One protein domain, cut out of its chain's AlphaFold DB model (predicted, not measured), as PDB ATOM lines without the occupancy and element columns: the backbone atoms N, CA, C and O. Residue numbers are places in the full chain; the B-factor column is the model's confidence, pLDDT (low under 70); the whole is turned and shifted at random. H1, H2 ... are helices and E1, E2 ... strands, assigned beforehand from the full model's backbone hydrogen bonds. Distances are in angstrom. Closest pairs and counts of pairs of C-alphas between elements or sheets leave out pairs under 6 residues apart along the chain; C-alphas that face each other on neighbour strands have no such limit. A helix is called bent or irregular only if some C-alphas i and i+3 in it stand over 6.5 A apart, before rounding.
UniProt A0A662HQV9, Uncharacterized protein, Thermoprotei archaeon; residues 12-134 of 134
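AT A GLANCE: This is residues 12 to 134 of the 134 residues of an uncharacterized protein of Thermoprotei archaeon (UniProt A0A662HQV9). The model is an elongated body in which two helices, H1 and H2, lie side by side in one half, and a small two-stranded hairpin, E1 and E2, follows directly from the end of H2. H4 crosses the end of H1 and packs on E2, the short helices H5 and H6 lie beside H1, and H3 lies at the far end beyond the hairpin, where residues 82 to 99 loop back without a named element. The printed part has 123 residues, with six named helices and two named strands in the order H1 H2 E1 E2 H3 H4 H5 H6; the sheet order is E1 - E2, antiparallel, and the class is mostly helix. The whole is compact, with a radius of gyration of the C-alphas of 14.9 A, and spans 43 by 28 by 22 A.

HOW THE PARTS SIT: Strands E1, residues 56 to 59, and E2, residues 62 to 65, form an antiparallel hairpin at 153 degrees, with N 57 and O 64 at 3.0 A and N 64 and O 57 at 2.8 A, within hydrogen-bond range. Residues 63 to 64 of E2 also pair, antiparallel, with residues 96 to 97. The closest C-alphas of E2 and H4, residues 100 to 110, are those of Leu 63 and Met 103, 7.2 A apart. H1, residues 12 to 25, touches H4 with residues 21 to 25 alone, closest at the C-alphas of Leu 21 and Lys 104, 6.0 A, at a steep tilt of 69 degrees, only just short of about perpendicular, opposite ways. H1 also touches H2, residues 35 to 55, closest at the C-alphas of Gly 23 and Gly 48, 4.0 A, at 36 degrees, only just a steep tilt, the same way. H2 has a kink of 40 degrees near residue 49 and is irregular: C-alphas 50 and 53 are 7.4 A apart. H5, residues 112 to 118, and H6, residues 121 to 129, form a helical hairpin and only just touch, with 3 pairs of C-alphas within 8 A, the closest those of Thr 116 and Ala 124, 5.6 A. H1 and H5 are near each other. H3, residues 73 to 81, touches no helix; its closest C-alpha to E1 is that of Leu 80, 8.0 A from that of Lys 59. Each O i to N i+4 pair is within hydrogen-bond range in H1, H3 and H4, against 15 of 17 in H2, 4 of 5 in H6 and 1 of 3 in H5, where 3 of 4 O i to N i+3 pairs are.

IN THESE COORDINATES: H1 begins at C-alpha 12, (195.690, 173.343, 110.894), and is 19.9 A long. H2 is 28.7 A, from C-alpha 35 at (203.822, 165.383, 111.692). H4 is 15.3 A, H3 12.2 A and H6 12.3 A, the last ending at C-alpha 129, (184.604, 183.384, 109.865). H5 is 10.4 A, E1 9.8 A and E2 10.0 A.

THE WHOLE: The two C-alphas farthest apart, those of Lys 35 and Ala 74, are 45.1 A apart. The printed part has no cut and ends at the chain's last residue, 134. The link from H3 to H4, 18 residues, is long. The mean pLDDT of the printed part is 79.0; residues 29 to 32, 69 to 72, 83 to 92 and 124 to 134 are under 70.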
ATOM      1  N   GLU A  12     196.314 174.171 109.857       83.00
ATOM      2  CA  GLU A  12     195.690 173.343 110.894       83.00
ATOM      3  C   GLU A  12     194.167 173.229 110.733       83.00
ATOM      4  O   GLU A  12     193.615 172.138 110.869       83.00
ATOM      5  N   LEU A  13     193.467 174.329 110.428       82.69
ATOM      6  CA  LEU A  13     192.016 174.307 110.217       82.69
ATOM      7  C   LEU A  13     191.665 173.516 108.955       82.69
ATOM      8  O   LEU A  13     190.710 172.737 108.944       82.69
ATOM      9  N   GLU A  14     192.467 173.687 107.905       83.50
ATOM     10  CA  GLU A  14     192.310 172.943 106.663       83.50
ATOM     11  C   GLU A  14     192.592 171.446 106.863       83.50
ATOM     12  O   GLU A  14     191.811 170.607 106.401       83.50
ATOM     13  N   ALA A  15     193.662 171.098 107.586       87.12
ATOM     14  CA  ALA A  15     193.982 169.719 107.944       87.12
ATOM     15  C   ALA A  15     192.856 169.079 108.766       87.12
ATOM     16  O   ALA A  15     192.405 167.983 108.426       87.12
ATOM     17  N   PHE A  16     192.341 169.781 109.779       89.25
ATOM     18  CA  PHE A  16     191.237 169.302 110.606       89.25
ATOM     19  C   PHE A  16     189.968 169.066 109.779       89.25
ATOM     20  O   PHE A  16     189.402 167.976 109.830       89.25
ATOM     21  N   ASN A  17     189.539 170.042 108.968       86.69
ATOM     22  CA  ASN A  17     188.319 169.915 108.164       86.69
ATOM     23  C   ASN A  17     188.436 168.797 107.112       86.69
ATOM     24  O   ASN A  17     187.520 167.994 106.924       86.69
ATOM     25  N   LYS A  18     189.599 168.678 106.455       87.88
ATOM     26  CA  LYS A  18     189.874 167.567 105.531       87.88
ATOM     27  C   LYS A  18     189.864 166.219 106.247       87.88
ATOM     28  O   LYS A  18     189.364 165.248 105.668       87.88
ATOM     29  N   GLY A  19     190.404 166.161 107.465       90.25
ATOM     30  CA  GLY A  19     190.335 165.006 108.356       90.25
ATOM     31  C   GLY A  19     188.892 164.632 108.640       90.25
ATOM     32  O   GLY A  19     188.470 163.521 108.329       90.25
ATOM     33  N   PHE A  20     188.107 165.599 109.099       91.62
ATOM     34  CA  PHE A  20     186.703 165.441 109.450       91.62
ATOM     35  C   PHE A  20     185.846 164.905 108.303       91.62
ATOM     36  O   PHE A  20     185.226 163.849 108.438       91.62
ATOM     37  N   LEU A  21     185.894 165.538 107.128       90.88
ATOM     38  CA  LEU A  21     185.177 165.059 105.941       90.88
ATOM     39  C   LEU A  21     185.639 163.660 105.500       90.88
ATOM     40  O   LEU A  21     184.843 162.856 105.013       90.88
ATOM     41  N   SER A  22     186.926 163.352 105.662       91.31
ATOM     42  CA  SER A  22     187.475 162.026 105.352       91.31
ATOM     43  C   SER A  22     187.010 160.959 106.350       91.31
ATOM     44  O   SER A  22     186.735 159.830 105.939       91.31
ATOM     45  N   GLY A  23     186.855 161.330 107.623       91.19
ATOM     46  CA  GLY A  23     186.279 160.498 108.676       91.19
ATOM     47  C   GLY A  23     184.805 160.198 108.420       91.19
ATOM     48  O   GLY A  23     184.414 159.034 108.449       91.19
ATOM     49  N   ILE A  24     184.018 161.217 108.052       92.38
ATOM     50  CA  ILE A  24     182.594 161.065 107.703       92.38
ATOM     51  C   ILE A  24     182.410 160.064 106.561       92.38
ATOM     52  O   ILE A  24     181.534 159.204 106.610       92.38
ATOM     53  N   VAL A  25     183.238 160.167 105.522       90.69
ATOM     54  CA  VAL A  25     183.130 159.320 104.327       90.69
ATOM     55  C   VAL A  25     183.814 157.952 104.506       90.69
ATOM     56  O   VAL A  25     183.632 157.052 103.683       90.69
ATOM     57  N   GLY A  26     184.581 157.765 105.584       86.38
ATOM     58  CA  GLY A  26     185.262 156.508 105.889       86.38
ATOM     59  C   GLY A  26     186.402 156.189 104.920       86.38
ATOM     60  O   GLY A  26     186.619 155.028 104.576       86.38
ATOM     61  N   VAL A  27     187.105 157.214 104.425       83.75
ATOM     62  CA  VAL A  27     188.256 157.043 103.525       83.75
ATOM     63  C   VAL A  27     189.372 157.972 103.960       83.75
ATOM     64  O   VAL A  27     189.252 159.185 103.804       83.75
ATOM     65  N   SER A  28     190.461 157.401 104.474       73.50
ATOM     66  CA  SER A  28     191.657 158.179 104.784       73.50
ATOM     67  C   SER A  28     192.432 158.483 103.490       73.50
ATOM     68  O   SER A  28     192.759 157.559 102.737       73.50
ATOM     69  N   PRO A  29     192.690 159.757 103.154       67.38
ATOM     70  CA  PRO A  29     193.564 160.111 102.052       67.38
ATOM     71  C   PRO A  29     195.015 159.756 102.401       67.38
ATOM     72  O   PRO A  29     195.497 160.084 103.477       67.38
ATOM     73  N   LYS A  30     195.752 159.185 101.442       61.25
ATOM     74  CA  LYS A  30     197.211 158.977 101.518       61.25
ATOM     75  C   LYS A  30     197.998 160.296 101.379       61.25
ATOM     76  O   LYS A  30     198.926 160.379 100.576       61.25
ATOM     77  N   ARG A  31     197.592 161.381 102.047       64.81
ATOM     78  CA  ARG A  31     198.288 162.674 101.934       64.81
ATOM     79  C   ARG A  31     199.438 162.729 102.938       64.81
ATOM     80  O   ARG A  31     199.236 162.434 104.107       64.81
ATOM     81  N   ARG A  32     200.627 163.137 102.483       64.88
ATOM     82  CA  ARG A  32     201.758 163.451 103.365       64.88
ATOM     83  C   ARG A  32     201.538 164.833 103.972       64.88
ATOM     84  O   ARG A  32     201.787 165.840 103.316       64.88
ATOM     85  N   TRP A  33     201.037 164.870 105.197       74.44
ATOM     86  CA  TRP A  33     201.075 166.063 106.037       74.44
ATOM     87  C   TRP A  33     202.388 166.100 106.824       74.44
ATOM     88  O   TRP A  33     203.047 165.075 107.007       74.44
ATOM     89  N   THR A  34     202.783 167.278 107.312       81.56
ATOM     90  CA  THR A  34     203.825 167.351 108.347       81.56
ATOM     91  C   THR A  34     203.324 166.645 109.612       81.56
ATOM     92  O   THR A  34     202.119 166.615 109.852       81.56
ATOM     93  N   LYS A  35     204.217 166.110 110.461       81.94
ATOM     94  CA  LYS A  35     203.822 165.383 111.692       81.94
ATOM     95  C   LYS A  35     202.800 166.151 112.544       81.94
ATOM     96  O   LYS A  35     201.867 165.559 113.079       81.94
ATOM     97  N   LYS A  36     202.962 167.476 112.649       82.12
ATOM     98  CA  LYS A  36     202.050 168.347 113.403       82.12
ATOM     99  C   LYS A  36     200.652 168.395 112.772       82.12
ATOM    100  O   LYS A  36     199.663 168.221 113.476       82.12
ATOM    101  N   LEU A  37     200.570 168.594 111.457       84.06
ATOM    102  CA  LEU A  37     199.297 168.648 110.733       84.06
ATOM    103  C   LEU A  37     198.630 167.275 110.622       84.06
ATOM    104  O   LEU A  37     197.407 167.202 110.614       84.06
ATOM    105  N   ASP A  38     199.410 166.196 110.603       86.50
ATOM    106  CA  ASP A  38     198.884 164.833 110.588       86.50
ATOM    107  C   ASP A  38     198.138 164.504 111.887       86.50
ATOM    108  O   ASP A  38     197.049 163.937 111.861       86.50
ATOM    109  N   LYS A  39     198.651 164.963 113.038       87.50
ATOM    110  CA  LYS A  39     197.935 164.850 114.315       87.50
ATOM    111  C   LYS A  39     196.578 165.560 114.261       87.50
ATOM    112  O   LYS A  39     195.562 164.966 114.606       87.50
ATOM    113  N   VAL A  40     196.555 166.795 113.756       88.69
ATOM    114  CA  VAL A  40     195.322 167.588 113.611       88.69
ATOM    115  C   VAL A  40     194.350 166.945 112.613       88.69
ATOM    116  O   VAL A  40     193.140 166.905 112.844       88.69
ATOM    117  N   PHE A  41     194.871 166.389 111.520       90.19
ATOM    118  CA  PHE A  41     194.093 165.626 110.553       90.19
ATOM    119  C   PHE A  41     193.444 164.397 111.201       90.19
ATOM    120  O   PHE A  41     192.245 164.172 111.028       90.19
ATOM    121  N   ASN A  42     194.212 163.622 111.970       90.00
ATOM    122  CA  ASN A  42     193.741 162.414 112.645       90.00
ATOM    123  C   ASN A  42     192.695 162.724 113.726       90.00
ATOM    124  O   ASN A  42     191.722 161.981 113.856       90.00
ATOM    125  N   GLU A  43     192.828 163.846 114.439       91.25
ATOM    126  CA  GLU A  43     191.793 164.341 115.359       91.25
ATOM    127  C   GLU A  43     190.473 164.613 114.626       91.25
ATOM    128  O   GLU A  43     189.415 164.127 115.039       91.25
ATOM    129  N   GLY A  44     190.532 165.338 113.502       90.44
ATOM    130  CA  GLY A  44     189.362 165.573 112.656       90.44
ATOM    131  C   GLY A  44     188.771 164.264 112.138       90.44
ATOM    132  O   GLY A  44     187.564 164.044 112.222       90.44
ATOM    133  N   TYR A  45     189.616 163.355 111.655       92.69
ATOM    134  CA  TYR A  45     189.206 162.056 111.131       92.69
ATOM    135  C   TYR A  45     188.471 161.206 112.172       92.69
ATOM    136  O   TYR A  45     187.384 160.701 111.886       92.69
ATOM    137  N   ALA A  46     189.007 161.102 113.389       91.56
ATOM    138  CA  ALA A  46     188.375 160.371 114.484       91.56
ATOM    139  C   ALA A  46     187.003 160.956 114.848       91.56
ATOM    140  O   ALA A  46     186.044 160.214 115.060       91.56
ATOM    141  N   LEU A  47     186.879 162.287 114.874       92.38
ATOM    142  CA  LEU A  47     185.590 162.940 115.096       92.38
ATOM    143  C   LEU A  47     184.601 162.637 113.962       92.38
ATOM    144  O   LEU A  47     183.452 162.286 114.219       92.38
ATOM    145  N   GLY A  48     185.057 162.711 112.710       91.12
ATOM    146  CA  GLY A  48     184.238 162.423 111.534       91.12
ATOM    147  C   GLY A  48     183.726 160.986 111.513       91.12
ATOM    148  O   GLY A  48     182.586 160.746 111.125       91.12
ATOM    149  N   GLN A  49     184.532 160.031 111.984       92.94
ATOM    150  CA  GLN A  49     184.109 158.637 112.111       92.94
ATOM    151  C   GLN A  49     182.961 158.455 113.108       92.94
ATOM    152  O   GLN A  49     182.045 157.682 112.827       92.94
ATOM    153  N   LYS A  50     182.969 159.180 114.237       92.12
ATOM    154  CA  LYS A  50     181.910 159.084 115.258       92.12
ATOM    155  C   LYS A  50     180.540 159.453 114.690       92.12
ATOM    156  O   LYS A  50     179.571 158.744 114.928       92.12
ATOM    157  N   VAL A  51     180.489 160.509 113.878       90.00
ATOM    158  CA  VAL A  51     179.247 161.033 113.280       90.00
ATOM    159  C   VAL A  51     178.956 160.456 111.889       90.00
ATOM    160  O   VAL A  51     177.911 160.724 111.298       90.00
ATOM    161  N   SER A  52     179.862 159.637 111.339       90.12
ATOM    162  CA  SER A  52     179.759 159.087 109.980       90.12
ATOM    163  C   SER A  52     178.415 158.398 109.744       90.12
ATOM    164  O   SER A  52     177.737 158.712 108.771       90.12
ATOM    165  N   ARG A  53     177.965 157.549 110.679       86.19
ATOM    166  CA  ARG A  53     176.696 156.797 110.570       86.19
ATOM    167  C   ARG A  53     175.453 157.691 110.542       86.19
ATOM    168  O   ARG A  53     174.393 157.280 110.055       86.19
ATOM    169  N   GLU A  54     175.555 158.904 111.071       86.69
ATOM    170  CA  GLU A  54     174.469 159.881 111.075       86.69
ATOM    171  C   GLU A  54     174.348 160.584 109.720       86.69
ATOM    172  O   GLU A  54     173.230 160.846 109.276       86.69
ATOM    173  N   ILE A  55     175.477 160.767 109.026       88.62
ATOM    174  CA  ILE A  55     175.606 161.606 107.829       88.62
ATOM    175  C   ILE A  55     175.670 160.780 106.533       88.62
ATOM    176  O   ILE A  55     175.000 161.120 105.555       88.62
ATOM    177  N   VAL A  56     176.443 159.691 106.503       89.44
ATOM    178  CA  VAL A  56     176.685 158.859 105.313       89.44
ATOM    179  C   VAL A  56     176.476 157.378 105.621       89.44
ATOM    180  O   VAL A  56     176.966 156.850 106.614       89.44
ATOM    181  N   VAL A  57     175.793 156.672 104.721       88.62
ATOM    182  CA  VAL A  57     175.702 155.202 104.749       88.62
ATOM    183  C   VAL A  57     176.432 154.632 103.551       88.62
ATOM    184  O   VAL A  57     176.241 155.094 102.426       88.62
ATOM    185  N   ARG A  58     177.251 153.605 103.787       86.56
ATOM    186  CA  ARG A  58     177.862 152.806 102.725       86.56
ATOM    187  C   ARG A  58     177.035 151.544 102.506       86.56
ATOM    188  O   ARG A  58     176.846 150.768 103.435       86.56
ATOM    189  N   LYS A  59     176.573 151.328 101.276       82.44
ATOM    190  CA  LYS A  59     175.832 150.128 100.877       82.44
ATOM    191  C   LYS A  59     176.201 149.742  99.445       82.44
ATOM    192  O   LYS A  59     176.137 150.578  98.551       82.44
ATOM    193  N   ASN A  60     176.644 148.499  99.245       80.06
ATOM    194  CA  ASN A  60     177.054 147.928  97.948       80.06
ATOM    195  C   ASN A  60     178.034 148.820  97.155       80.06
ATOM    196  O   ASN A  60     177.851 149.077  95.969       80.06
ATOM    197  N   GLY A  61     179.052 149.364  97.834       79.31
ATOM    198  CA  GLY A  61     180.041 150.265  97.219       79.31
ATOM    199  C   GLY A  61     179.523 151.675  96.893       79.31
ATOM    200  O   GLY A  61     180.262 152.484  96.335       79.31
ATOM    201  N   CYS A  62     178.283 151.995  97.262       84.44
ATOM    202  CA  CYS A  62     177.681 153.314  97.124       84.44
ATOM    203  C   CYS A  62     177.649 154.039  98.475       84.44
ATOM    204  O   CYS A  62     177.390 153.435  99.515       84.44
ATOM    205  N   LEU A  63     177.918 155.339  98.455       88.62
ATOM    206  CA  LEU A  63     177.775 156.262  99.571       88.62
ATOM    207  C   LEU A  63     176.462 157.019  99.404       88.62
ATOM    208  O   LEU A  63     176.207 157.595  98.347       88.62
ATOM    209  N   ILE A  64     175.656 157.049 100.456       88.12
ATOM    210  CA  ILE A  64     174.334 157.675 100.480       88.12
ATOM    211  C   ILE A  64     174.373 158.803 101.501       88.12
ATOM    212  O   ILE A  64     174.681 158.556 102.667       88.12
ATOM    213  N   CYS A  65     174.051 160.024 101.082       89.06
ATOM    214  CA  CYS A  65     173.923 161.157 101.989       89.06
ATOM    215  C   CYS A  65     172.570 161.095 102.712       89.06
ATOM    216  O   CYS A  65     171.515 161.216 102.086       89.06
ATOM    217  N   LYS A  66     172.590 160.925 104.038       88.00
ATOM    218  CA  LYS A  66     171.374 160.931 104.867       88.00
ATOM    219  C   LYS A  66     170.797 162.336 105.045       88.00
ATOM    220  O   LYS A  66     169.593 162.465 105.248       88.00
ATOM    221  N   LEU A  67     171.628 163.375 104.922       87.31
ATOM    222  CA  LEU A  67     171.220 164.768 105.124       87.31
ATOM    223  C   LEU A  67     170.325 165.302 103.996       87.31
ATOM    224  O   LEU A  67     169.410 166.076 104.260       87.31
ATOM    225  N   CYS A  68     170.504 164.832 102.757       83.62
ATOM    226  CA  CYS A  68     169.626 165.205 101.642       83.62
ATOM    227  C   CYS A  68     168.161 164.777 101.852       83.62
ATOM    228  O   CYS A  68     167.241 165.382 101.310       83.62
ATOM    229  N   GLY A  69     167.936 163.707 102.621       67.25
ATOM    230  CA  GLY A  69     166.634 163.056 102.761       67.25
ATOM    231  C   GLY A  69     165.703 163.662 103.811       67.25
ATOM    232  O   GLY A  69     164.670 163.050 104.079       67.25
ATOM    233  N   ALA A  70     166.027 164.818 104.405       65.69
ATOM    234  CA  ALA A  70     165.257 165.406 105.509       65.69
ATOM    235  C   ALA A  70     163.763 165.605 105.173       65.69
ATOM    236  O   ALA A  70     162.900 165.235 105.964       65.69
ATOM    237  N   SER A  71     163.445 166.079 103.964       63.44
ATOM    238  CA  SER A  71     162.065 166.244 103.474       63.44
ATOM    239  C   SER A  71     161.481 164.993 102.802       63.44
ATOM    240  O   SER A  71     160.307 164.964 102.443       63.44
ATOM    241  N   LYS A  72     162.282 163.933 102.619       67.25
ATOM    242  CA  LYS A  72     161.909 162.701 101.900       67.25
ATOM    243  C   LYS A  72     162.324 161.445 102.667       67.25
ATOM    244  O   LYS A  72     162.845 160.486 102.088       67.25
ATOM    245  N   LYS A  73     162.053 161.430 103.978       72.69
ATOM    246  CA  LYS A  73     162.430 160.347 104.905       72.69
ATOM    247  C   LYS A  73     161.964 158.970 104.419       72.69
ATOM    248  O   LYS A  73     162.727 158.013 104.476       72.69
ATOM    249  N   ALA A  74     160.759 158.874 103.852       70.06
ATOM    250  CA  ALA A  74     160.235 157.631 103.280       70.06
ATOM    251  C   ALA A  74     161.069 157.108 102.092       70.06
ATOM    252  O   ALA A  74     161.348 155.911 102.019       70.06
ATOM    253  N   ALA A  75     161.510 157.988 101.185       70.31
ATOM    254  CA  ALA A  75     162.359 157.607 100.054       70.31
ATOM    255  C   ALA A  75     163.762 157.188 100.519       70.31
ATOM    256  O   ALA A  75     164.290 156.184 100.042       70.31
ATOM    257  N   LEU A  76     164.327 157.901 101.502       75.38
ATOM    258  CA  LEU A  76     165.602 157.539 102.124       75.38
ATOM    259  C   LEU A  76     165.522 156.162 102.790       75.38
ATOM    260  O   LEU A  76     166.381 155.320 102.554       75.38
ATOM    261  N   MET A  77     164.467 155.891 103.562       76.38
ATOM    262  CA  MET A  77     164.281 154.596 104.223       76.38
ATOM    263  C   MET A  77     164.097 153.453 103.219       76.38
ATOM    264  O   MET A  77     164.679 152.389 103.413       76.38
ATOM    265  N   LYS A  78     163.354 153.663 102.122       75.31
ATOM    266  CA  LYS A  78     163.239 152.671 101.035       75.31
ATOM    267  C   LYS A  78     164.602 152.355 100.415       75.31
ATOM    268  O   LYS A  78     164.934 151.188 100.236       75.31
ATOM    269  N   LEU A  79     165.412 153.380 100.152       74.50
ATOM    270  CA  LEU A  79     166.759 153.230  99.600       74.50
ATOM    271  C   LEU A  79     167.691 152.486 100.570       74.50
ATOM    272  O   LEU A  79     168.408 151.572 100.168       74.50
ATOM    273  N   LEU A  80     167.631 152.815 101.862       75.44
ATOM    274  CA  LEU A  80     168.402 152.131 102.902       75.44
ATOM    275  C   LEU A  80     167.981 150.667 103.089       75.44
ATOM    276  O   LEU A  80     168.835 149.843 103.414       75.44
ATOM    277  N   LYS A  81     166.709 150.323 102.848       78.94
ATOM    278  CA  LYS A  81     166.189 148.947 102.930       78.94
ATOM    279  C   LYS A  81     166.423 148.114 101.662       78.94
ATOM    280  O   LYS A  81     166.551 146.906 101.779       78.94
ATOM    281  N   ALA A  82     166.559 148.726 100.485       73.88
ATOM    282  CA  ALA A  82     166.710 148.009  99.209       73.88
ATOM    283  C   ALA A  82     167.946 147.088  99.174       73.88
ATOM    284  O   ALA A  82     169.056 147.562  99.406       73.88
ATOM    285  N   GLU A  83     167.781 145.800  98.868       68.19
ATOM    286  CA  GLU A  83     168.855 144.785  98.892       68.19
ATOM    287  C   GLU A  83     169.990 145.086  97.899       68.19
ATOM    288  O   GLU A  83     171.171 144.970  98.233       68.19
ATOM    289  N   SER A  84     169.645 145.595  96.714       65.19
ATOM    290  CA  SER A  84     170.604 146.025  95.699       65.19
ATOM    291  C   SER A  84     170.394 147.487  95.306       65.19
ATOM    292  O   SER A  84     169.353 147.850  94.758       65.19
ATOM    293  N   ILE A  85     171.407 148.327  95.530       64.25
ATOM    294  CA  ILE A  85     171.448 149.696  95.004       64.25
ATOM    295  C   ILE A  85     172.096 149.649  93.621       64.25
ATOM    296  O   ILE A  85     173.321 149.626  93.501       64.25
ATOM    297  N   SER A  86     171.281 149.619  92.564       56.31
ATOM    298  CA  SER A  86     171.812 149.810  91.212       56.31
ATOM    299  C   SER A  86     172.288 151.261  91.062       56.31
ATOM    300  O   SER A  86     171.662 152.186  91.580       56.31
ATOM    301  N   LYS A  87     173.396 151.491  90.345       53.50
ATOM    302  CA  LYS A  87     174.021 152.820  90.145       53.50
ATOM    303  C   LYS A  87     173.113 153.855  89.445       53.50
ATOM    304  O   LYS A  87     173.545 154.977  89.184       53.50
ATOM    305  N   ARG A  88     171.870 153.502  89.102       45.97
ATOM    306  CA  ARG A  88     170.909 154.386  88.441       45.97
ATOM    307  C   ARG A  88     170.196 155.242  89.480       45.97
ATOM    308  O   ARG A  88     169.279 154.775  90.138       45.97
ATOM    309  N   ARG A  89     170.665 156.494  89.592       50.44
ATOM    310  CA  ARG A  89     169.983 157.677  90.156       50.44
ATOM    311  C   ARG A  89     168.707 157.328  90.929       50.44
ATOM    312  O   ARG A  89     167.614 157.348  90.363       50.44
ATOM    313  N   TYR A  90     168.838 157.053  92.222       52.16
ATOM    314  CA  TYR A  90     167.659 157.079  93.075       52.16
ATOM    315  C   TYR A  90     167.087 158.505  93.061       52.16
ATOM    316  O   TYR A  90     167.832 159.485  93.049       52.16
ATOM    317  N   GLY A  91     165.763 158.592  92.937       53.62
ATOM    318  CA  GLY A  91     165.018 159.779  92.517       53.62
ATOM    319  C   GLY A  91     165.297 161.092  93.265       53.62
ATOM    320  O   GLY A  91     165.841 161.130  94.366       53.62
ATOM    321  N   ARG A  92     164.872 162.184  92.611       63.59
ATOM    322  CA  ARG A  92     165.055 163.610  92.945       63.59
ATOM    323  C   ARG A  92     165.223 163.887  94.448       63.59
ATOM    324  O   ARG A  92     164.243 163.850  95.194       63.59
ATOM    325  N   GLY A  93     166.435 164.271  94.851       70.50
ATOM    326  CA  GLY A  93     166.704 164.912  96.142       70.50
ATOM    327  C   GLY A  93     167.465 164.085  97.178       70.50
ATOM    328  O   GLY A  93     167.605 164.572  98.286       70.50
ATOM    329  N   ILE A  94     167.968 162.882  96.866       81.75
ATOM    330  CA  ILE A  94     168.928 162.164  97.728       81.75
ATOM    331  C   ILE A  94     170.234 161.978  96.960       81.75
ATOM    332  O   ILE A  94     170.249 161.355  95.900       81.75
ATOM    333  N   PHE A  95     171.335 162.514  97.487       85.62
ATOM    334  CA  PHE A  95     172.638 162.374  96.847       85.62
ATOM    335  C   PHE A  95     173.251 161.000  97.136       85.62
ATOM    336  O   PHE A  95     173.412 160.594  98.291       85.62
ATOM    337  N   THR A  96     173.634 160.298  96.070       85.88
ATOM    338  CA  THR A  96     174.327 159.008  96.135       85.88
ATOM    339  C   THR A  96     175.509 158.993  95.177       85.88
ATOM    340  O   THR A  96     175.378 159.442  94.040       85.88
ATOM    341  N   THR A  97     176.648 158.443  95.589       86.31
ATOM    342  CA  THR A  97     177.833 158.311  94.728       86.31
ATOM    343  C   THR A  97     178.716 157.157  95.185       86.31
ATOM    344  O   THR A  97     178.811 156.882  96.374       86.31
ATOM    345  N   SER A  98     179.424 156.499  94.273       86.38
ATOM    346  CA  SER A  98     180.508 155.578  94.643       86.38
ATOM    347  C   SER A  98     181.830 156.300  94.934       86.38
ATOM    348  O   SER A  98     182.779 155.671  95.391       86.38
ATOM    349  N   SER A  99     181.924 157.612  94.671       88.88
ATOM    350  CA  SER A  99     183.157 158.388  94.827       88.88
ATOM    351  C   SER A  99     183.215 159.120  96.175       88.88
ATOM    352  O   SER A  99     182.436 160.049  96.413       88.88
ATOM    353  N   PRO A 100     184.200 158.806  97.038       90.06
ATOM    354  CA  PRO A 100     184.430 159.540  98.280       90.06
ATOM    355  C   PRO A 100     184.669 161.034  98.065       90.06
ATOM    356  O   PRO A 100     184.256 161.860  98.872       90.06
ATOM    357  N   GLN A 101     185.344 161.399  96.973       89.50
ATOM    358  CA  GLN A 101     185.640 162.794  96.649       89.50
ATOM    359  C   GLN A 101     184.365 163.562  96.296       89.50
ATOM    360  O   GLN A 101     184.173 164.674  96.783       89.50
ATOM    361  N   GLN A 102     183.473 162.953  95.510       89.06
ATOM    362  CA  GLN A 102     182.181 163.559  95.195       89.06
ATOM    363  C   GLN A 102     181.310 163.697  96.445       89.06
ATOM    364  O   GLN A 102     180.693 164.742  96.622       89.06
ATOM    365  N   MET A 103     181.314 162.701  97.342       90.94
ATOM    366  CA  MET A 103     180.585 162.795  98.610       90.94
ATOM    367  C   MET A 103     181.122 163.934  99.480       90.94
ATOM    368  O   MET A 103     180.344 164.756  99.945       90.94
ATOM    369  N   LYS A 104     182.448 164.057  99.631       91.06
ATOM    370  CA  LYS A 104     183.059 165.176 100.370       91.06
ATOM    371  C   LYS A 104     182.677 166.532  99.781       91.06
ATOM    372  O   LYS A 104     182.284 167.423 100.524       91.06
ATOM    373  N   ARG A 105     182.749 166.678  98.454       89.62
ATOM    374  CA  ARG A 105     182.363 167.914  97.756       89.62
ATOM    375  C   ARG A 105     180.887 168.248  97.969       89.62
ATOM    376  O   ARG A 105     180.560 169.402  98.201       89.62
ATOM    377  N   HIS A 106     180.013 167.252  97.884       90.38
ATOM    378  CA  HIS A 106     178.584 167.420  98.119       90.38
ATOM    379  C   HIS A 106     178.300 167.859  99.562       90.38
ATOM    380  O   HIS A 106     177.631 168.864  99.770       90.38
ATOM    381  N   LEU A 107     178.874 167.161 100.544       89.19
ATOM    382  CA  LEU A 107     178.760 167.496 101.961       89.19
ATOM    383  C   LEU A 107     179.220 168.935 102.248       89.19
ATOM    384  O   LEU A 107     178.517 169.680 102.921       89.19
ATOM    385  N   ASN A 108     180.357 169.342 101.679       87.19
ATOM    386  CA  ASN A 108     180.910 170.681 101.872       87.19
ATOM    387  C   ASN A 108     180.098 171.792 101.189       87.19
ATOM    388  O   ASN A 108     180.116 172.920 101.655       87.19
ATOM    389  N   ARG A 109     179.383 171.494 100.098       85.50
ATOM    390  CA  ARG A 109     178.578 172.489  99.368       85.50
ATOM    391  C   ARG A 109     177.156 172.605  99.896       85.50
ATOM    392  O   ARG A 109     176.687 173.701 100.171       85.50
ATOM    393  N   GLU A 110     176.489 171.468 100.053       86.25
ATOM    394  CA  GLU A 110     175.049 171.410 100.320       86.25
ATOM    395  C   GLU A 110     174.735 171.313 101.818       86.25
ATOM    396  O   GLU A 110     173.649 171.679 102.263       86.25
ATOM    397  N   HIS A 111     175.676 170.802 102.615       87.81
ATOM    398  CA  HIS A 111     175.438 170.462 104.017       87.81
ATOM    399  C   HIS A 111     176.460 171.069 104.978       87.81
ATOM    400  O   HIS A 111     176.462 170.702 106.151       87.81
ATOM    401  N   PHE A 112     177.272 172.030 104.522       84.19
ATOM    402  CA  PHE A 112     178.304 172.680 105.334       84.19
ATOM    403  C   PHE A 112     177.780 173.102 106.704       84.19
ATOM    404  O   PHE A 112     178.313 172.668 107.714       84.19
ATOM    405  N   ASN A 113     176.680 173.863 106.722       82.44
ATOM    406  CA  ASN A 113     176.106 174.421 107.945       82.44
ATOM    407  C   ASN A 113     175.640 173.354 108.942       82.44
ATOM    408  O   ASN A 113     175.671 173.598 110.139       82.44
ATOM    409  N   ILE A 114     175.183 172.197 108.455       84.56
ATOM    410  CA  ILE A 114     174.762 171.078 109.308       84.56
ATOM    411  C   ILE A 114     175.998 170.332 109.807       84.56
ATOM    412  O   ILE A 114     176.078 169.930 110.954       84.56
ATOM    413  N   ILE A 115     176.996 170.146 108.952       85.62
ATOM    414  CA  ILE A 115     178.219 169.419 109.290       85.62
ATOM    415  C   ILE A 115     179.051 170.200 110.314       85.62
ATOM    416  O   ILE A 115     179.640 169.601 111.212       85.62
ATOM    417  N   THR A 116     179.046 171.532 110.238       82.44
ATOM    418  CA  THR A 116     179.728 172.407 111.194       82.44
ATOM    419  C   THR A 116     179.128 172.364 112.598       82.44
ATOM    420  O   THR A 116     179.859 172.659 113.541       82.44
ATOM    421  N   THR A 117     177.868 171.941 112.790       83.81
ATOM    422  CA  THR A 117     177.294 171.787 114.146       83.81
ATOM    423  C   THR A 117     177.904 170.624 114.920       83.81
ATOM    424  O   THR A 117     177.842 170.605 116.143       83.81
ATOM    425  N   TYR A 118     178.508 169.657 114.228       83.44
ATOM    426  CA  TYR A 118     179.209 168.532 114.853       83.44
ATOM    427  C   TYR A 118     180.657 168.871 115.225       83.44
ATOM    428  O   TYR A 118     181.374 168.028 115.767       83.44
ATOM    429  N   LEU A 119     181.117 170.086 114.912       83.19
ATOM    430  CA  LEU A 119     182.478 170.507 115.189       83.19
ATOM    431  C   LEU A 119     182.593 171.148 116.576       83.19
ATOM    432  O   LEU A 119     181.714 171.903 116.984       83.19
ATOM    433  N   PRO A 120     183.713 170.929 117.290       77.38
ATOM    434  CA  PRO A 120     184.004 171.652 118.519       77.38
ATOM    435  C   PRO A 120     183.993 173.166 118.274       77.38
ATOM    436  O   PRO A 120     184.489 173.622 117.239       77.38
ATOM    437  N   GLY A 121     183.517 173.952 119.248       73.69
ATOM    438  CA  GLY A 121     183.349 175.409 119.115       73.69
ATOM    439  C   GLY A 121     184.585 176.141 118.575       73.69
ATOM    440  O   GLY A 121     184.463 176.993 117.698       73.69
ATOM    441  N   LYS A 122     185.791 175.712 118.986       73.25
ATOM    442  CA  LYS A 122     187.080 176.258 118.516       73.25
ATOM    443  C   LYS A 122     187.307 176.154 116.996       73.25
ATOM    444  O   LYS A 122     188.055 176.958 116.440       73.25
ATOM    445  N   TYR A 123     186.693 175.171 116.334       70.19
ATOM    446  CA  TYR A 123     186.765 174.963 114.883       70.19
ATOM    447  C   TYR A 123     185.518 175.484 114.170       70.19
ATOM    448  O   TYR A 123     185.651 176.095 113.112       70.19
ATOM    449  N   ALA A 124     184.332 175.297 114.761       67.94
ATOM    450  CA  ALA A 124     183.074 175.790 114.206       67.94
ATOM    451  C   ALA A 124     183.123 177.311 114.001       67.94
ATOM    452  O   ALA A 124     182.886 177.793 112.897       67.94
ATOM    453  N   GLN A 125     183.534 178.060 115.029       63.94
ATOM    454  CA  GLN A 125     183.592 179.521 114.983       63.94
ATOM    455  C   GLN A 125     184.539 180.018 113.881       63.94
ATOM    456  O   GLN A 125     184.162 180.882 113.097       63.94
ATOM    457  N   LYS A 126     185.719 179.397 113.742       65.69
ATOM    458  CA  LYS A 126     186.698 179.740 112.697       65.69
ATOM    459  C   LYS A 126     186.204 179.402 111.285       65.69
ATOM    460  O   LYS A 126     186.489 180.146 110.356       65.69
ATOM    461  N   LEU A 127     185.449 178.317 111.106       64.00
ATOM    462  CA  LEU A 127     184.883 177.932 109.806       64.00
ATOM    463  C   LEU A 127     183.785 178.888 109.323       64.00
ATOM    464  O   LEU A 127     183.679 179.121 108.123       64.00
ATOM    465  N   TYR A 128     183.003 179.474 110.235       61.31
ATOM    466  CA  TYR A 128     182.027 180.514 109.886       61.31
ATOM    467  C   TYR A 128     182.684 181.858 109.557       61.31
ATOM    468  O   TYR A 128     182.162 182.600 108.728       61.31
ATOM    469  N   THR A 129     183.836 182.164 110.163       57.78
ATOM    470  CA  THR A 129     184.604 183.384 109.865       57.78
ATOM    471  C   THR A 129     185.293 183.332 108.494       57.78
ATOM    472  O   THR A 129     185.533 184.382 107.905       57.78
ATOM    473  N   TYR A 130     185.573 182.137 107.951       59.38
ATOM    474  CA  TYR A 130     186.302 181.954 106.686       59.38
ATOM    475  C   TYR A 130     185.480 181.181 105.638       59.38
ATOM    476  O   TYR A 130     185.620 179.961 105.504       59.38
ATOM    477  N   PRO A 131     184.641 181.871 104.840       53.19
ATOM    478  CA  PRO A 131     183.751 181.231 103.869       53.19
ATOM    479  C   PRO A 131     184.475 180.573 102.685       53.19
ATOM    480  O   PRO A 131     183.870 179.763 101.987       53.19
ATOM    481  N   THR A 132     185.767 180.851 102.477       52.41
ATOM    482  CA  THR A 132     186.615 180.233 101.439       52.41
ATOM    483  C   THR A 132     186.835 178.728 101.620       52.41
ATOM    484  O   THR A 132     187.402 178.088 100.739       52.41
ATOM    485  N   ILE A 133     186.384 178.145 102.735       51.94
ATOM    486  CA  ILE A 133     186.453 176.701 102.992       51.94
ATOM    487  C   ILE A 133     185.293 175.933 102.316       51.94
ATOM    488  O   ILE A 133     185.374 174.707 102.216       51.94
ATOM    489  N   ARG A 134     184.236 176.615 101.840       46.88
ATOM    490  CA  ARG A 134     183.048 176.002 101.199       46.88
ATOM    491  C   ARG A 134     183.300 175.487  99.775       46.88
ATOM    492  O   ARG A 134     183.881 176.226  98.956       46.88
TER     493      ARG A 134